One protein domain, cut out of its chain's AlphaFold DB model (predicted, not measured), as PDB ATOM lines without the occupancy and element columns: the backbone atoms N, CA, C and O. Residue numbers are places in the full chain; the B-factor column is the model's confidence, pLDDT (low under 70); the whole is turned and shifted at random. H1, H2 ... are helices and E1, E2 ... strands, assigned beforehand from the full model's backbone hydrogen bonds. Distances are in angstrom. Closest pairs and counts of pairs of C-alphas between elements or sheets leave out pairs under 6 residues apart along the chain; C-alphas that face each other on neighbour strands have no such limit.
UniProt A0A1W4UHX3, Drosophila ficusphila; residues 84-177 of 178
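AT A GLANCE: This is residues 84 to 177 of the 178 residues of a protein of Drosophila ficusphila (UniProt A0A1W4UHX3). What does one see? Two lobes: in one the longest helix, H2, forms a helical hairpin with H3; the other holds H1, E1 and looping residues 84 to 111. How is it built? The 94 printed residues, loose with a radius of gyration of the C-alphas of 16.3 A, span 47 by 33 by 22 A. Named elements, H1, E1, H2, H3 in order, hold 41, under half, mostly helix.

HOW THE PARTS SIT: What touches? H2, residues 139 to 154, touches H3, residues 168 to 176, with residues 141 to 148 alone; the closest C-alphas, of Arg 144 and Met 175, are 6.9 A apart. They run opposite ways at a steep tilt of 45 degrees. What of the rest? H1, residues 112 to 124, is apart from both. E1, residues 129 to 131, pairs with no named strand, but residues 84 to 85 pair parallel with 130 to 131. O i to N i+4 pairs are within hydrogen-bond range throughout H1 and H3, and 11 of 12 in H2.

IN THESE COORDINATES: How long are the helices? First to last C-alpha, H2 is 22.5 A and H1 18.3 A. Where are the anchors? C-alpha 139 begins H2 at (45.147, 48.699, -47.963); C-alpha 176 ends H3 at (49.476, 48.129, -62.034).

THE WHOLE: Any cut? The printed part has no cut, and H2 to H3 is a long link. Where is confidence low? Residues 99 to 102 have pLDDT under 70.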
ATOM      1  N   LEU A  84      34.048  51.304 -39.717       95.62
ATOM      2  CA  LEU A  84      34.755  50.042 -39.895       95.62
ATOM      3  C   LEU A  84      34.149  49.248 -41.054       95.62
ATOM      4  O   LEU A  84      32.946  48.984 -41.076       95.62
ATOM      5  N   VAL A  85      35.006  48.798 -41.966       95.62
ATOM      6  CA  VAL A  85      34.696  47.780 -42.968       95.62
ATOM      7  C   VAL A  85      35.623  46.588 -42.709       95.62
ATOM      8  O   VAL A  85      36.820  46.690 -42.966       95.62
ATOM      9  N   PRO A  86      35.102  45.462 -42.192       91.44
ATOM     10  CA  PRO A  86      35.926  44.371 -41.665       91.44
ATOM     11  C   PRO A  86      36.629  43.519 -42.741       91.44
ATOM     12  O   PRO A  86      37.410  42.633 -42.401       91.44
ATOM     13  N   GLY A  87      36.381  43.784 -44.030       89.56
ATOM     14  CA  GLY A  87      36.938  42.999 -45.134       89.56
ATOM     15  C   GLY A  87      36.392  41.567 -45.168       89.56
ATOM     16  O   GLY A  87      35.308  41.283 -44.644       89.56
ATOM     17  N   TYR A  88      37.127  40.648 -45.800       93.31
ATOM     18  CA  TYR A  88      36.767  39.231 -45.823       93.31
ATOM     19  C   TYR A  88      37.183  38.539 -44.514       93.31
ATOM     20  O   TYR A  88      38.301  38.046 -44.361       93.31
ATOM     21  N   THR A  89      36.275  38.508 -43.535       92.25
ATOM     22  CA  THR A  89      36.539  37.960 -42.191       92.25
ATOM     23  C   THR A  89      35.891  36.597 -41.967       92.25
ATOM     24  O   THR A  89      34.706  36.403 -42.247       92.25
ATOM     25  N   TRP A  90      36.634  35.674 -41.360       90.31
ATOM     26  CA  TRP A  90      36.135  34.378 -40.908       90.31
ATOM     27  C   TRP A  90      35.325  34.485 -39.621       90.31
ATOM     28  O   TRP A  90      35.869  34.724 -38.546       90.31
ATOM     29  N   THR A  91      34.015  34.275 -39.739       86.62
ATOM     30  CA  THR A  91      33.074  34.217 -38.618       86.62
ATOM     31  C   THR A  91      32.001  33.158 -38.893       86.62
ATOM     32  O   THR A  91      31.683  32.917 -40.061       86.62
ATOM     33  N   PRO A  92      31.356  32.581 -37.862       80.56
ATOM     34  CA  PRO A  92      30.194  31.705 -38.060       80.56
ATOM     35  C   PRO A  92      29.025  32.376 -38.809       80.56
ATOM     36  O   PRO A  92      28.185  31.694 -39.393       80.56
ATOM     37  N   MET A  93      28.959  33.714 -38.807       80.50
ATOM     38  CA  MET A  93      27.962  34.480 -39.563       80.50
ATOM     39  C   MET A  93      28.274  34.546 -41.061       80.50
ATOM     40  O   MET A  93      27.362  34.419 -41.867       80.50
ATOM     41  N   ASN A  94      29.543  34.735 -41.435       78.12
ATOM     42  CA  ASN A  94      29.964  34.779 -42.840       78.12
ATOM     43  C   ASN A  94      30.104  33.372 -43.443       78.12
ATOM     44  O   ASN A  94      30.090  33.216 -44.663       78.12
ATOM     45  N   PHE A  95      30.229  32.351 -42.592       80.19
ATOM     46  CA  PHE A  95      30.422  30.958 -42.978       80.19
ATOM     47  C   PHE A  95      29.456  30.059 -42.206       80.19
ATOM     48  O   PHE A  95      29.808  29.429 -41.210       80.19
ATOM     49  N   HIS A  96      28.208  30.015 -42.670       75.25
ATOM     50  CA  HIS A  96      27.157  29.204 -42.060       75.25
ATOM     51  C   HIS A  96      27.533  27.714 -41.992       75.25
ATOM     52  O   HIS A  96      28.039  27.145 -42.960       75.25
ATOM     53  N   GLY A  97      27.233  27.072 -40.861       71.44
ATOM     54  CA  GLY A  97      27.518  25.647 -40.636       71.44
ATOM     55  C   GLY A  97      28.961  25.347 -40.229       71.44
ATOM     56  O   GLY A  97      29.382  24.197 -40.306       71.44
ATOM     57  N   LYS A  98      29.714  26.377 -39.829       72.44
ATOM     58  CA  LYS A  98      31.070  26.264 -39.295       72.44
ATOM     59  C   LYS A  98      31.073  26.610 -37.810       72.44
ATOM     60  O   LYS A  98      30.552  27.654 -37.421       72.44
ATOM     61  N   ASP A  99      31.706  25.772 -36.997       64.69
ATOM     62  CA  ASP A  99      31.732  25.859 -35.529       64.69
ATOM     63  C   ASP A  99      32.802  26.843 -35.014       64.69
ATOM     64  O   ASP A  99      33.293  26.746 -33.890       64.69
ATOM     65  N   GLY A 100      33.181  27.827 -35.836       66.69
ATOM     66  CA  GLY A 100      34.118  28.886 -35.473       66.69
ATOM     67  C   GLY A 100      35.559  28.379 -35.276       66.69
ATOM     68  O   GLY A 100      36.185  28.034 -36.280       66.69
ATOM     69  N   PRO A 101      36.130  28.368 -34.049       60.25
ATOM     70  CA  PRO A 101      37.564  28.125 -33.809       60.25
ATOM     71  C   PRO A 101      38.074  26.731 -34.199       60.25
ATOM     72  O   PRO A 101      39.280  26.534 -34.328       60.25
ATOM     73  N   HIS A 102      37.176  25.752 -34.332       68.00
ATOM     74  CA  HIS A 102      37.533  24.358 -34.616       68.00
ATOM     75  C   HIS A 102      37.600  24.034 -36.111       68.00
ATOM     76  O   HIS A 102      38.169  23.017 -36.502       68.00
ATOM     77  N   ASP A 103      37.053  24.908 -36.951       77.50
ATOM     78  CA  ASP A 103      37.105  24.775 -38.396       77.50
ATOM     79  C   ASP A 103      38.325  25.495 -38.976       77.50
ATOM     80  O   ASP A 103      38.722  26.575 -38.533       77.50
ATOM     81  N   ARG A 104      38.912  24.921 -40.032       82.81
ATOM     82  CA  ARG A 104      40.015  25.573 -40.742       82.81
ATOM     83  C   ARG A 104      39.502  26.809 -41.486       82.81
ATOM     84  O   ARG A 104      38.710  26.688 -42.422       82.81
ATOM     85  N   LYS A 105      40.020  27.977 -41.103       87.12
ATOM     86  CA  LYS A 105      39.809  29.254 -41.794       87.12
ATOM     87  C   LYS A 105      40.350  29.212 -43.246       87.12
ATOM     88  O   LYS A 105      41.444  28.677 -43.446       87.12
ATOM     89  N   PRO A 106      39.661  29.816 -44.239       90.06
ATOM     90  CA  PRO A 106      40.210  30.075 -45.572       90.06
ATOM     91  C   PRO A 106      41.502  30.903 -45.533       90.06
ATOM     92  O   PRO A 106      41.618  31.836 -44.745       90.06
ATOM     93  N   GLU A 107      42.451  30.616 -46.422       91.94
ATOM     94  CA  GLU A 107      43.749  31.312 -46.434       91.94
ATOM     95  C   GLU A 107      43.622  32.804 -46.749       91.94
ATOM     96  O   GLU A 107      44.338  33.600 -46.155       91.94
ATOM     97  N   ALA A 108      42.673  33.186 -47.605       92.12
ATOM     98  CA  ALA A 108      42.407  34.577 -47.966       92.12
ATOM     99  C   ALA A 108      41.807  35.405 -46.816       92.12
ATOM    100  O   ALA A 108      42.107  36.586 -46.676       92.12
ATOM    101  N   ALA A 109      40.954  34.795 -45.989       92.88
ATOM    102  CA  ALA A 109      40.188  35.517 -44.978       92.88
ATOM    103  C   ALA A 109      41.063  35.906 -43.783       92.88
ATOM    104  O   ALA A 109      41.975  35.167 -43.416       92.88
ATOM    105  N   TRP A 110      40.738  36.994 -43.088       94.12
ATOM    106  CA  TRP A 110      41.283  37.312 -41.759       94.12
ATOM    107  C   TRP A 110      40.510  36.630 -40.625       94.12
ATOM    108  O   TRP A 110      39.358  36.234 -40.799       94.12
ATOM    109  N   THR A 111      41.152  36.435 -39.466       92.00
ATOM    110  CA  THR A 111      40.436  36.042 -38.237       92.00
ATOM    111  C   THR A 111      39.751  37.257 -37.608       92.00
ATOM    112  O   THR A 111      40.062  38.403 -37.938       92.00
ATOM    113  N   THR A 112      38.832  37.011 -36.679       91.12
ATOM    114  CA  THR A 112      38.192  38.058 -35.872       91.12
ATOM    115  C   THR A 112      39.196  38.866 -35.062       91.12
ATOM    116  O   THR A 112      39.075  40.085 -34.987       91.12
ATOM    117  N   GLU A 113      40.210  38.209 -34.505       92.38
ATOM    118  CA  GLU A 113      41.250  38.841 -33.689       92.38
ATOM    119  C   GLU A 113      42.070  39.815 -34.538       92.38
ATOM    120  O   GLU A 113      42.247  40.959 -34.141       92.38
ATOM    121  N   GLN A 114      42.457  39.413 -35.756       95.19
ATOM    122  CA  GLN A 114      43.181  40.290 -36.685       95.19
ATOM    123  C   GLN A 114      42.387  41.567 -37.011       95.19
ATOM    124  O   GLN A 114      42.952  42.659 -37.031       95.19
ATOM    125  N   VAL A 115      41.073  41.443 -37.231       95.25
ATOM    126  CA  VAL A 115      40.191  42.595 -37.486       95.25
ATOM    127  C   VAL A 115      40.093  43.504 -36.262       95.25
ATOM    128  O   VAL A 115      40.167  44.721 -36.409       95.25
ATOM    129  N   VAL A 116      39.938  42.936 -35.061       94.94
ATOM    130  CA  VAL A 116      39.836  43.705 -33.810       94.94
ATOM    131  C   VAL A 116      41.138  44.440 -33.509       94.94
ATOM    132  O   VAL A 116      41.094  45.639 -33.237       94.94
ATOM    133  N   ASP A 117      42.280  43.762 -33.609       97.00
ATOM    134  CA  ASP A 117      43.593  44.357 -33.354       97.00
ATOM    135  C   ASP A 117      43.857  45.521 -34.316       97.00
ATOM    136  O   ASP A 117      44.236  46.617 -33.892       97.00
ATOM    137  N   TYR A 118      43.562  45.320 -35.606       96.56
ATOM    138  CA  TYR A 118      43.668  46.373 -36.611       96.56
ATOM    139  C   TYR A 118      42.709  47.533 -36.322       96.56
ATOM    140  O   TYR A 118      43.120  48.692 -36.315       96.56
ATOM    141  N   PHE A 119      41.434  47.246 -36.044       95.31
ATOM    142  CA  PHE A 119      40.436  48.272 -35.744       95.31
ATOM    143  C   PHE A 119      40.844  49.124 -34.545       95.31
ATOM    144  O   PHE A 119      40.810  50.346 -34.649       95.31
ATOM    145  N   LEU A 120      41.263  48.511 -33.437       94.25
ATOM    146  CA  LEU A 120      41.657  49.240 -32.232       94.25
ATOM    147  C   LEU A 120      42.861  50.144 -32.496       94.25
ATOM    148  O   LEU A 120      42.842  51.308 -32.100       94.25
ATOM    149  N   GLN A 121      43.874  49.656 -33.216       95.75
ATOM    150  CA  GLN A 121      45.034  50.469 -33.579       95.75
ATOM    151  C   GLN A 121      44.629  51.726 -34.371       95.75
ATOM    152  O   GLN A 121      45.093  52.829 -34.069       95.75
ATOM    153  N   ARG A 122      43.766  51.571 -35.380       95.00
ATOM    154  CA  ARG A 122      43.322  52.667 -36.261       95.00
ATOM    155  C   ARG A 122      42.323  53.598 -35.563       95.00
ATOM    156  O   ARG A 122      42.397  54.811 -35.720       95.00
ATOM    157  N   LEU A 123      41.462  53.049 -34.706       92.31
ATOM    158  CA  LEU A 123      40.554  53.805 -33.841       92.31
ATOM    159  C   LEU A 123      41.332  54.752 -32.920       92.31
ATOM    160  O   LEU A 123      41.022  55.938 -32.859       92.31
ATOM    161  N   PHE A 124      42.371  54.253 -32.242       91.56
ATOM    162  CA  PHE A 124      43.225  55.081 -31.382       91.56
ATOM    163  C   PHE A 124      44.140  56.034 -32.159       91.56
ATOM    164  O   PHE A 124      44.654  56.985 -31.577       91.56
ATOM    165  N   SER A 125      44.310  55.808 -33.462       93.31
ATOM    166  CA  SER A 125      44.963  56.749 -34.381       93.31
ATOM    167  C   SER A 125      43.987  57.790 -34.953       93.31
ATOM    168  O   SER A 125      44.366  58.562 -35.827       93.31
ATOM    169  N   GLU A 126      42.741  57.804 -34.472       90.75
ATOM    170  CA  GLU A 126      41.661  58.702 -34.893       90.75
ATOM    171  C   GLU A 126      41.258  58.576 -36.381       90.75
ATOM    172  O   GLU A 126      40.682  59.497 -36.962       90.75
ATOM    173  N   ASP A 127      41.490  57.418 -37.011       93.94
ATOM    174  CA  ASP A 127      41.164  57.200 -38.425       93.94
ATOM    175  C   ASP A 127      39.649  57.122 -38.667       93.94
ATOM    176  O   ASP A 127      38.970  56.240 -38.145       93.94
ATOM    177  N   PHE A 128      39.102  57.987 -39.526       94.19
ATOM    178  CA  PHE A 128      37.666  57.994 -39.839       94.19
ATOM    179  C   PHE A 128      37.192  56.727 -40.573       94.19
ATOM    180  O   PHE A 128      36.182  56.142 -40.190       94.19
ATOM    181  N   TYR A 129      37.883  56.301 -41.636       94.88
ATOM    182  CA  TYR A 129      37.474  55.160 -42.466       94.88
ATOM    183  C   TYR A 129      38.490  54.025 -42.341       94.88
ATOM    184  O   TYR A 129      39.620  54.131 -42.816       94.88
ATOM    185  N   ILE A 130      38.086  52.950 -41.668       96.38
ATOM    186  CA  ILE A 130      38.947  51.828 -41.299       96.38
ATOM    187  C   ILE A 130      38.547  50.635 -42.159       96.38
ATOM    188  O   ILE A 130      37.616  49.900 -41.835       96.38
ATOM    189  N   LEU A 131      39.241  50.469 -43.280       95.88
ATOM    190  CA  LEU A 131      39.053  49.347 -44.190       95.88
ATOM    191  C   LEU A 131      40.109  48.285 -43.891       95.88
ATOM    192  O   LEU A 131      41.295  48.487 -44.163       95.88
ATOM    193  N   CYS A 132      39.681  47.192 -43.266       96.12
ATOM    194  CA  CYS A 132      40.566  46.084 -42.944       96.12
ATOM    195  C   CYS A 132      41.013  45.394 -44.239       96.12
ATOM    196  O   CYS A 132      40.147  44.993 -45.022       96.12
ATOM    197  N   PRO A 133      42.331  45.236 -44.462       95.75
ATOM    198  CA  PRO A 133      42.810  44.368 -45.520       95.75
ATOM    199  C   PRO A 133      42.527  42.904 -45.170       95.75
ATOM    200  O   PRO A 133      42.051  42.569 -44.084       95.75
ATOM    201  N   ASP A 134      42.844  42.023 -46.102       93.12
ATOM    202  CA  ASP A 134      42.884  40.589 -45.871       93.12
ATOM    203  C   ASP A 134      44.158  40.010 -46.506       93.12
ATOM    204  O   ASP A 134      45.106  40.745 -46.796       93.12
ATOM    205  N   ASN A 135      44.245  38.689 -46.663       93.50
ATOM    206  CA  ASN A 135      45.455  38.079 -47.216       93.50
ATOM    207  C   ASN A 135      45.536  38.170 -48.754       93.50
ATOM    208  O   ASN A 135      46.555  37.783 -49.323       93.50
ATOM    209  N   GLU A 136      44.508  38.689 -49.431       93.62
ATOM    210  CA  GLU A 136      44.473  38.914 -50.884       93.62
ATOM    211  C   GLU A 136      44.380  40.400 -51.261       93.62
ATOM    212  O   GLU A 136      44.840  40.808 -52.331       93.62
ATOM    213  N   VAL A 137      43.778  41.220 -50.402       92.62
ATOM    214  CA  VAL A 137      43.526  42.637 -50.634       92.62
ATOM    215  C   VAL A 137      44.296  43.469 -49.623       92.62
ATOM    216  O   VAL A 137      44.024  43.436 -48.426       92.62
ATOM    217  N   THR A 138      45.239  44.267 -50.119       93.94
ATOM    218  CA  THR A 138      46.005  45.206 -49.295       93.94
ATOM    219  C   THR A 138      45.296  46.554 -49.164       93.94
ATOM    220  O   THR A 138      44.487  46.940 -50.013       93.94
ATOM    221  N   SER A 139      45.660  47.333 -48.140       92.50
ATOM    222  CA  SER A 139      45.147  48.699 -47.963       92.50
ATOM    223  C   SER A 139      45.434  49.592 -49.174       92.50
ATOM    224  O   SER A 139      44.585  50.385 -49.568       92.50
ATOM    225  N   GLU A 140      46.598  49.432 -49.811       93.75
ATOM    226  CA  GLU A 140      46.952  50.172 -51.026       93.75
ATOM    227  C   GLU A 140      46.010  49.832 -52.189       93.75
ATOM    228  O   GLU A 140      45.501  50.725 -52.870       93.75
ATOM    229  N   MET A 141      45.721  48.542 -52.395       94.44
ATOM    230  CA  MET A 141      44.790  48.110 -53.437       94.44
ATOM    231  C   MET A 141      43.402  48.715 -53.233       94.44
ATOM    232  O   MET A 141      42.775  49.158 -54.199       94.44
ATOM    233  N   ASP A 142      42.918  48.762 -51.995       94.62
ATOM    234  CA  ASP A 142      41.627  49.372 -51.705       94.62
ATOM    235  C   ASP A 142      41.633  50.894 -51.854       94.62
ATOM    236  O   ASP A 142      40.689  51.435 -52.431       94.62
ATOM    237  N   MET A 143      42.706  51.587 -51.462       94.38
ATOM    238  CA  MET A 143      42.863  53.020 -51.747       94.38
ATOM    239  C   MET A 143      42.756  53.302 -53.253       94.38
ATOM    240  O   MET A 143      42.019  54.203 -53.664       94.38
ATOM    241  N   ARG A 144      43.394  52.482 -54.100       95.25
ATOM    242  CA  ARG A 144      43.285  52.602 -55.567       95.25
ATOM    243  C   ARG A 144      41.871  52.329 -56.076       95.25
ATOM    244  O   ARG A 144      41.425  52.997 -57.009       95.25
ATOM    245  N   ARG A 145      41.158  51.360 -55.493       95.38
ATOM    246  CA  ARG A 145      39.762  51.041 -55.853       95.38
ATOM    247  C   ARG A 145      38.796  52.154 -55.448       95.38
ATOM    248  O   ARG A 145      37.860  52.437 -56.199       95.38
ATOM    249  N   ILE A 146      39.024  52.782 -54.295       95.38
ATOM    250  CA  ILE A 146      38.265  53.945 -53.828       95.38
ATOM    251  C   ILE A 146      38.492  55.115 -54.781       95.38
ATOM    252  O   ILE A 146      37.514  55.655 -55.294       95.38
ATOM    253  N   GLN A 147      39.753  55.443 -55.087       96.06
ATOM    254  CA  GLN A 147      40.077  56.521 -56.022       96.06
ATOM    255  C   GLN A 147      39.433  56.283 -57.389       96.06
ATOM    256  O   GLN A 147      38.747  57.157 -57.902       96.06
ATOM    257  N   TRP A 148      39.562  55.073 -57.940       97.25
ATOM    258  CA  TRP A 148      38.930  54.727 -59.212       97.25
ATOM    259  C   TRP A 148      37.410  54.939 -59.197       97.25
ATOM    260  O   TRP A 148      36.836  55.423 -60.170       97.25
ATOM    261  N   SER A 149      36.753  54.578 -58.094       95.44
ATOM    262  CA  SER A 149      35.301  54.733 -57.950       95.44
ATOM    263  C   SER A 149      34.895  56.199 -57.762       95.44
ATOM    264  O   SER A 149      33.844  56.608 -58.245       95.44
ATOM    265  N   ALA A 150      35.719  57.012 -57.094       96.06
ATOM    266  CA  ALA A 150      35.512  58.457 -57.008       96.06
ATOM    267  C   ALA A 150      35.674  59.126 -58.385       96.06
ATOM    268  O   ALA A 150      34.864  59.968 -58.781       96.06
ATOM    269  N   ASP A 151      36.668  58.676 -59.148       96.62
ATOM    270  CA  ASP A 151      36.957  59.119 -60.508       96.62
ATOM    271  C   ASP A 151      35.829  58.818 -61.502       96.62
ATOM    272  O   ASP A 151      35.715  59.509 -62.518       96.62
ATOM    273  N   ASP A 152      34.972  57.828 -61.222       97.12
ATOM    274  CA  ASP A 152      33.771  57.593 -62.028       97.12
ATOM    275  C   ASP A 152      32.880  58.839 -62.054       97.12
ATOM    276  O   ASP A 152      32.395  59.225 -63.116       97.12
ATOM    277  N   MET A 153      32.731  59.523 -60.916       95.62
ATOM    278  CA  MET A 153      31.958  60.764 -60.828       95.62
ATOM    279  C   MET A 153      32.702  61.942 -61.460       95.62
ATOM    280  O   MET A 153      32.098  62.738 -62.174       95.62
ATOM    281  N   ILE A 154      34.012  62.045 -61.225       96.94
ATOM    282  CA  ILE A 154      34.836  63.172 -61.696       96.94
ATOM    283  C   ILE A 154      34.923  63.189 -63.224       96.94
ATOM    284  O   ILE A 154      34.811  64.240 -63.852       96.94
ATOM    285  N   HIS A 155      35.113  62.021 -63.834       95.69
ATOM    286  CA  HIS A 155      35.294  61.887 -65.278       95.69
ATOM    287  C   HIS A 155      34.026  61.440 -66.005       95.69
ATOM    288  O   HIS A 155      34.099  61.107 -67.189       95.69
ATOM    289  N   ASN A 156      32.885  61.426 -65.309       95.44
ATOM    290  CA  ASN A 156      31.594  61.003 -65.844       95.44
ATOM    291  C   ASN A 156      31.669  59.627 -66.543       95.44
ATOM    292  O   ASN A 156      31.189  59.440 -67.665       95.44
ATOM    293  N   ARG A 157      32.341  58.666 -65.898       96.56
ATOM    294  CA  ARG A 157      32.400  57.269 -66.348       96.56
ATOM    295  C   ARG A 157      31.078  56.574 -65.985       96.56
ATOM    296  O   ARG A 157      30.346  57.051 -65.119       96.56
ATOM    297  N   PRO A 158      30.747  55.431 -66.611       96.62
ATOM    298  CA  PRO A 158      29.605  54.631 -66.179       96.62
ATOM    299  C   PRO A 158      29.719  54.249 -64.699       96.62
ATOM    300  O   PRO A 158      30.816  53.960 -64.227       96.62
ATOM    301  N   ALA A 159      28.592  54.186 -63.987       93.25
ATOM    302  CA  ALA A 159      28.578  53.732 -62.600       93.25
ATOM    303  C   ALA A 159      29.222  52.342 -62.464       93.25
ATOM    304  O   ALA A 159      28.953  51.449 -63.273       93.25
ATOM    305  N   LEU A 160      30.042  52.164 -61.420       94.25
ATOM    306  CA  LEU A 160      30.793  50.932 -61.162       94.25
ATOM    307  C   LEU A 160      31.696  50.542 -62.346       94.25
ATOM    308  O   LEU A 160      31.759  49.367 -62.724       94.25
ATOM    309  N   SER A 161      32.408  51.512 -62.935       96.56
ATOM    310  CA  SER A 161      33.124  51.311 -64.203       96.56
ATOM    311  C   SER A 161      34.169  50.196 -64.138       96.56
ATOM    312  O   SER A 161      34.422  49.544 -65.146       96.56
ATOM    313  N   ARG A 162      34.719  49.885 -62.954       95.25
ATOM    314  CA  ARG A 162      35.659  48.762 -62.770       95.25
ATOM    315  C   ARG A 162      35.089  47.401 -63.192       95.25
ATOM    316  O   ARG A 162      35.848  46.512 -63.561       95.25
ATOM    317  N   TRP A 163      33.764  47.245 -63.147       94.75
ATOM    318  CA  TRP A 163      33.050  46.033 -63.560       94.75
ATOM    319  C   TRP A 163      32.447  46.144 -64.964       94.75
ATOM    320  O   TRP A 163      31.879  45.179 -65.471       94.75
ATOM    321  N   ASN A 164      32.551  47.309 -65.604       96.44
ATOM    322  CA  ASN A 164      32.068  47.506 -66.959       96.44
ATOM    323  C   ASN A 164      33.071  46.892 -67.959       96.44
ATOM    324  O   ASN A 164      34.239  47.294 -67.949       96.44
ATOM    325  N   PRO A 165      32.641  45.989 -68.866       96.38
ATOM    326  CA  PRO A 165      33.532  45.351 -69.838       96.38
ATOM    327  C   PRO A 165      34.348  46.336 -70.689       96.38
ATOM    328  O   PRO A 165      35.502  46.069 -71.015       96.38
ATOM    329  N   ALA A 166      33.788  47.509 -71.011       96.69
ATOM    330  CA  ALA A 166      34.472  48.537 -71.799       96.69
ATOM    331  C   ALA A 166      35.608  49.251 -71.035       96.69
ATOM    332  O   ALA A 166      36.400  49.979 -71.632       96.69
ATOM    333  N   TRP A 167      35.691  49.061 -69.715       96.25
ATOM    334  CA  TRP A 167      36.639  49.736 -68.824       96.25
ATOM    335  C   TRP A 167      37.585  48.772 -68.100       96.25
ATOM    336  O   TRP A 167      38.545  49.227 -67.477       96.25
ATOM    337  N   THR A 168      37.394  47.454 -68.234       94.31
ATOM    338  CA  THR A 168      38.208  46.422 -67.569       94.31
ATOM    339  C   THR A 168      39.706  46.579 -67.836       94.31
ATOM    340  O   THR A 168      40.513  46.486 -66.910       94.31
ATOM    341  N   GLN A 169      40.102  46.866 -69.081       96.31
ATOM    342  CA  GLN A 169      41.517  47.041 -69.428       96.31
ATOM    343  C   GLN A 169      42.122  48.285 -68.763       96.31
ATOM    344  O   GLN A 169      43.214  48.207 -68.203       96.31
ATOM    345  N   LYS A 170      41.390  49.407 -68.762       96.31
ATOM    346  CA  LYS A 170      41.829  50.651 -68.116       96.31
ATOM    347  C   LYS A 170      41.948  50.479 -66.603       96.31
ATOM    348  O   LYS A 170      42.933  50.918 -66.024       96.31
ATOM    349  N   PHE A 171      40.990  49.794 -65.978       96.38
ATOM    350  CA  PHE A 171      41.056  49.479 -64.551       96.38
ATOM    351  C   PHE A 171      42.248  48.568 -64.226       96.38
ATOM    352  O   PHE A 171      42.961  48.794 -63.255       96.38
ATOM    353  N   THR A 172      42.512  47.564 -65.066       95.75
ATOM    354  CA  THR A 172      43.654  46.653 -64.881       95.75
ATOM    355  C   THR A 172      44.983  47.400 -64.968       95.75
ATOM    356  O   THR A 172      45.872  47.157 -64.158       95.75
ATOM    357  N   GLN A 173      45.117  48.319 -65.928       95.81
ATOM    358  CA  GLN A 173      46.285  49.189 -66.038       95.81
ATOM    359  C   GLN A 173      46.414  50.100 -64.810       95.81
ATOM    360  O   GLN A 173      47.471  50.126 -64.186       95.81
ATOM    361  N   TRP A 174      45.319  50.742 -64.396       95.19
ATOM    362  CA  TRP A 174      45.277  51.563 -63.187       95.19
ATOM    363  C   TRP A 174      45.702  50.810 -61.934       95.19
ATOM    364  O   TRP A 174      46.281  51.418 -61.053       95.19
ATOM    365  N   MET A 175      45.442  49.511 -61.812       94.88
ATOM    366  CA  MET A 175      45.891  48.742 -60.647       94.88
ATOM    367  C   MET A 175      47.389  48.391 -60.686       94.88
ATOM    368  O   MET A 175      47.928  48.009 -59.655       94.88
ATOM    369  N   ARG A 176      48.059  48.503 -61.844       91.88
ATOM    370  CA  ARG A 176      49.476  48.129 -62.034       91.88
ATOM    371  C   ARG A 176      50.463  49.287 -61.914       91.88
ATOM    372  O   ARG A 176      51.639  49.033 -61.701       91.88
ATOM    373  N   GLU A 177      50.017  50.524 -62.097       82.12
ATOM    374  CA  GLU A 177      50.873  51.722 -62.109       82.12
ATOM    375  C   GLU A 177      51.265  52.160 -60.679       82.12
ATOM    376  O   GLU A 177      50.947  53.271 -60.268       82.12
TER     377      GLU A 177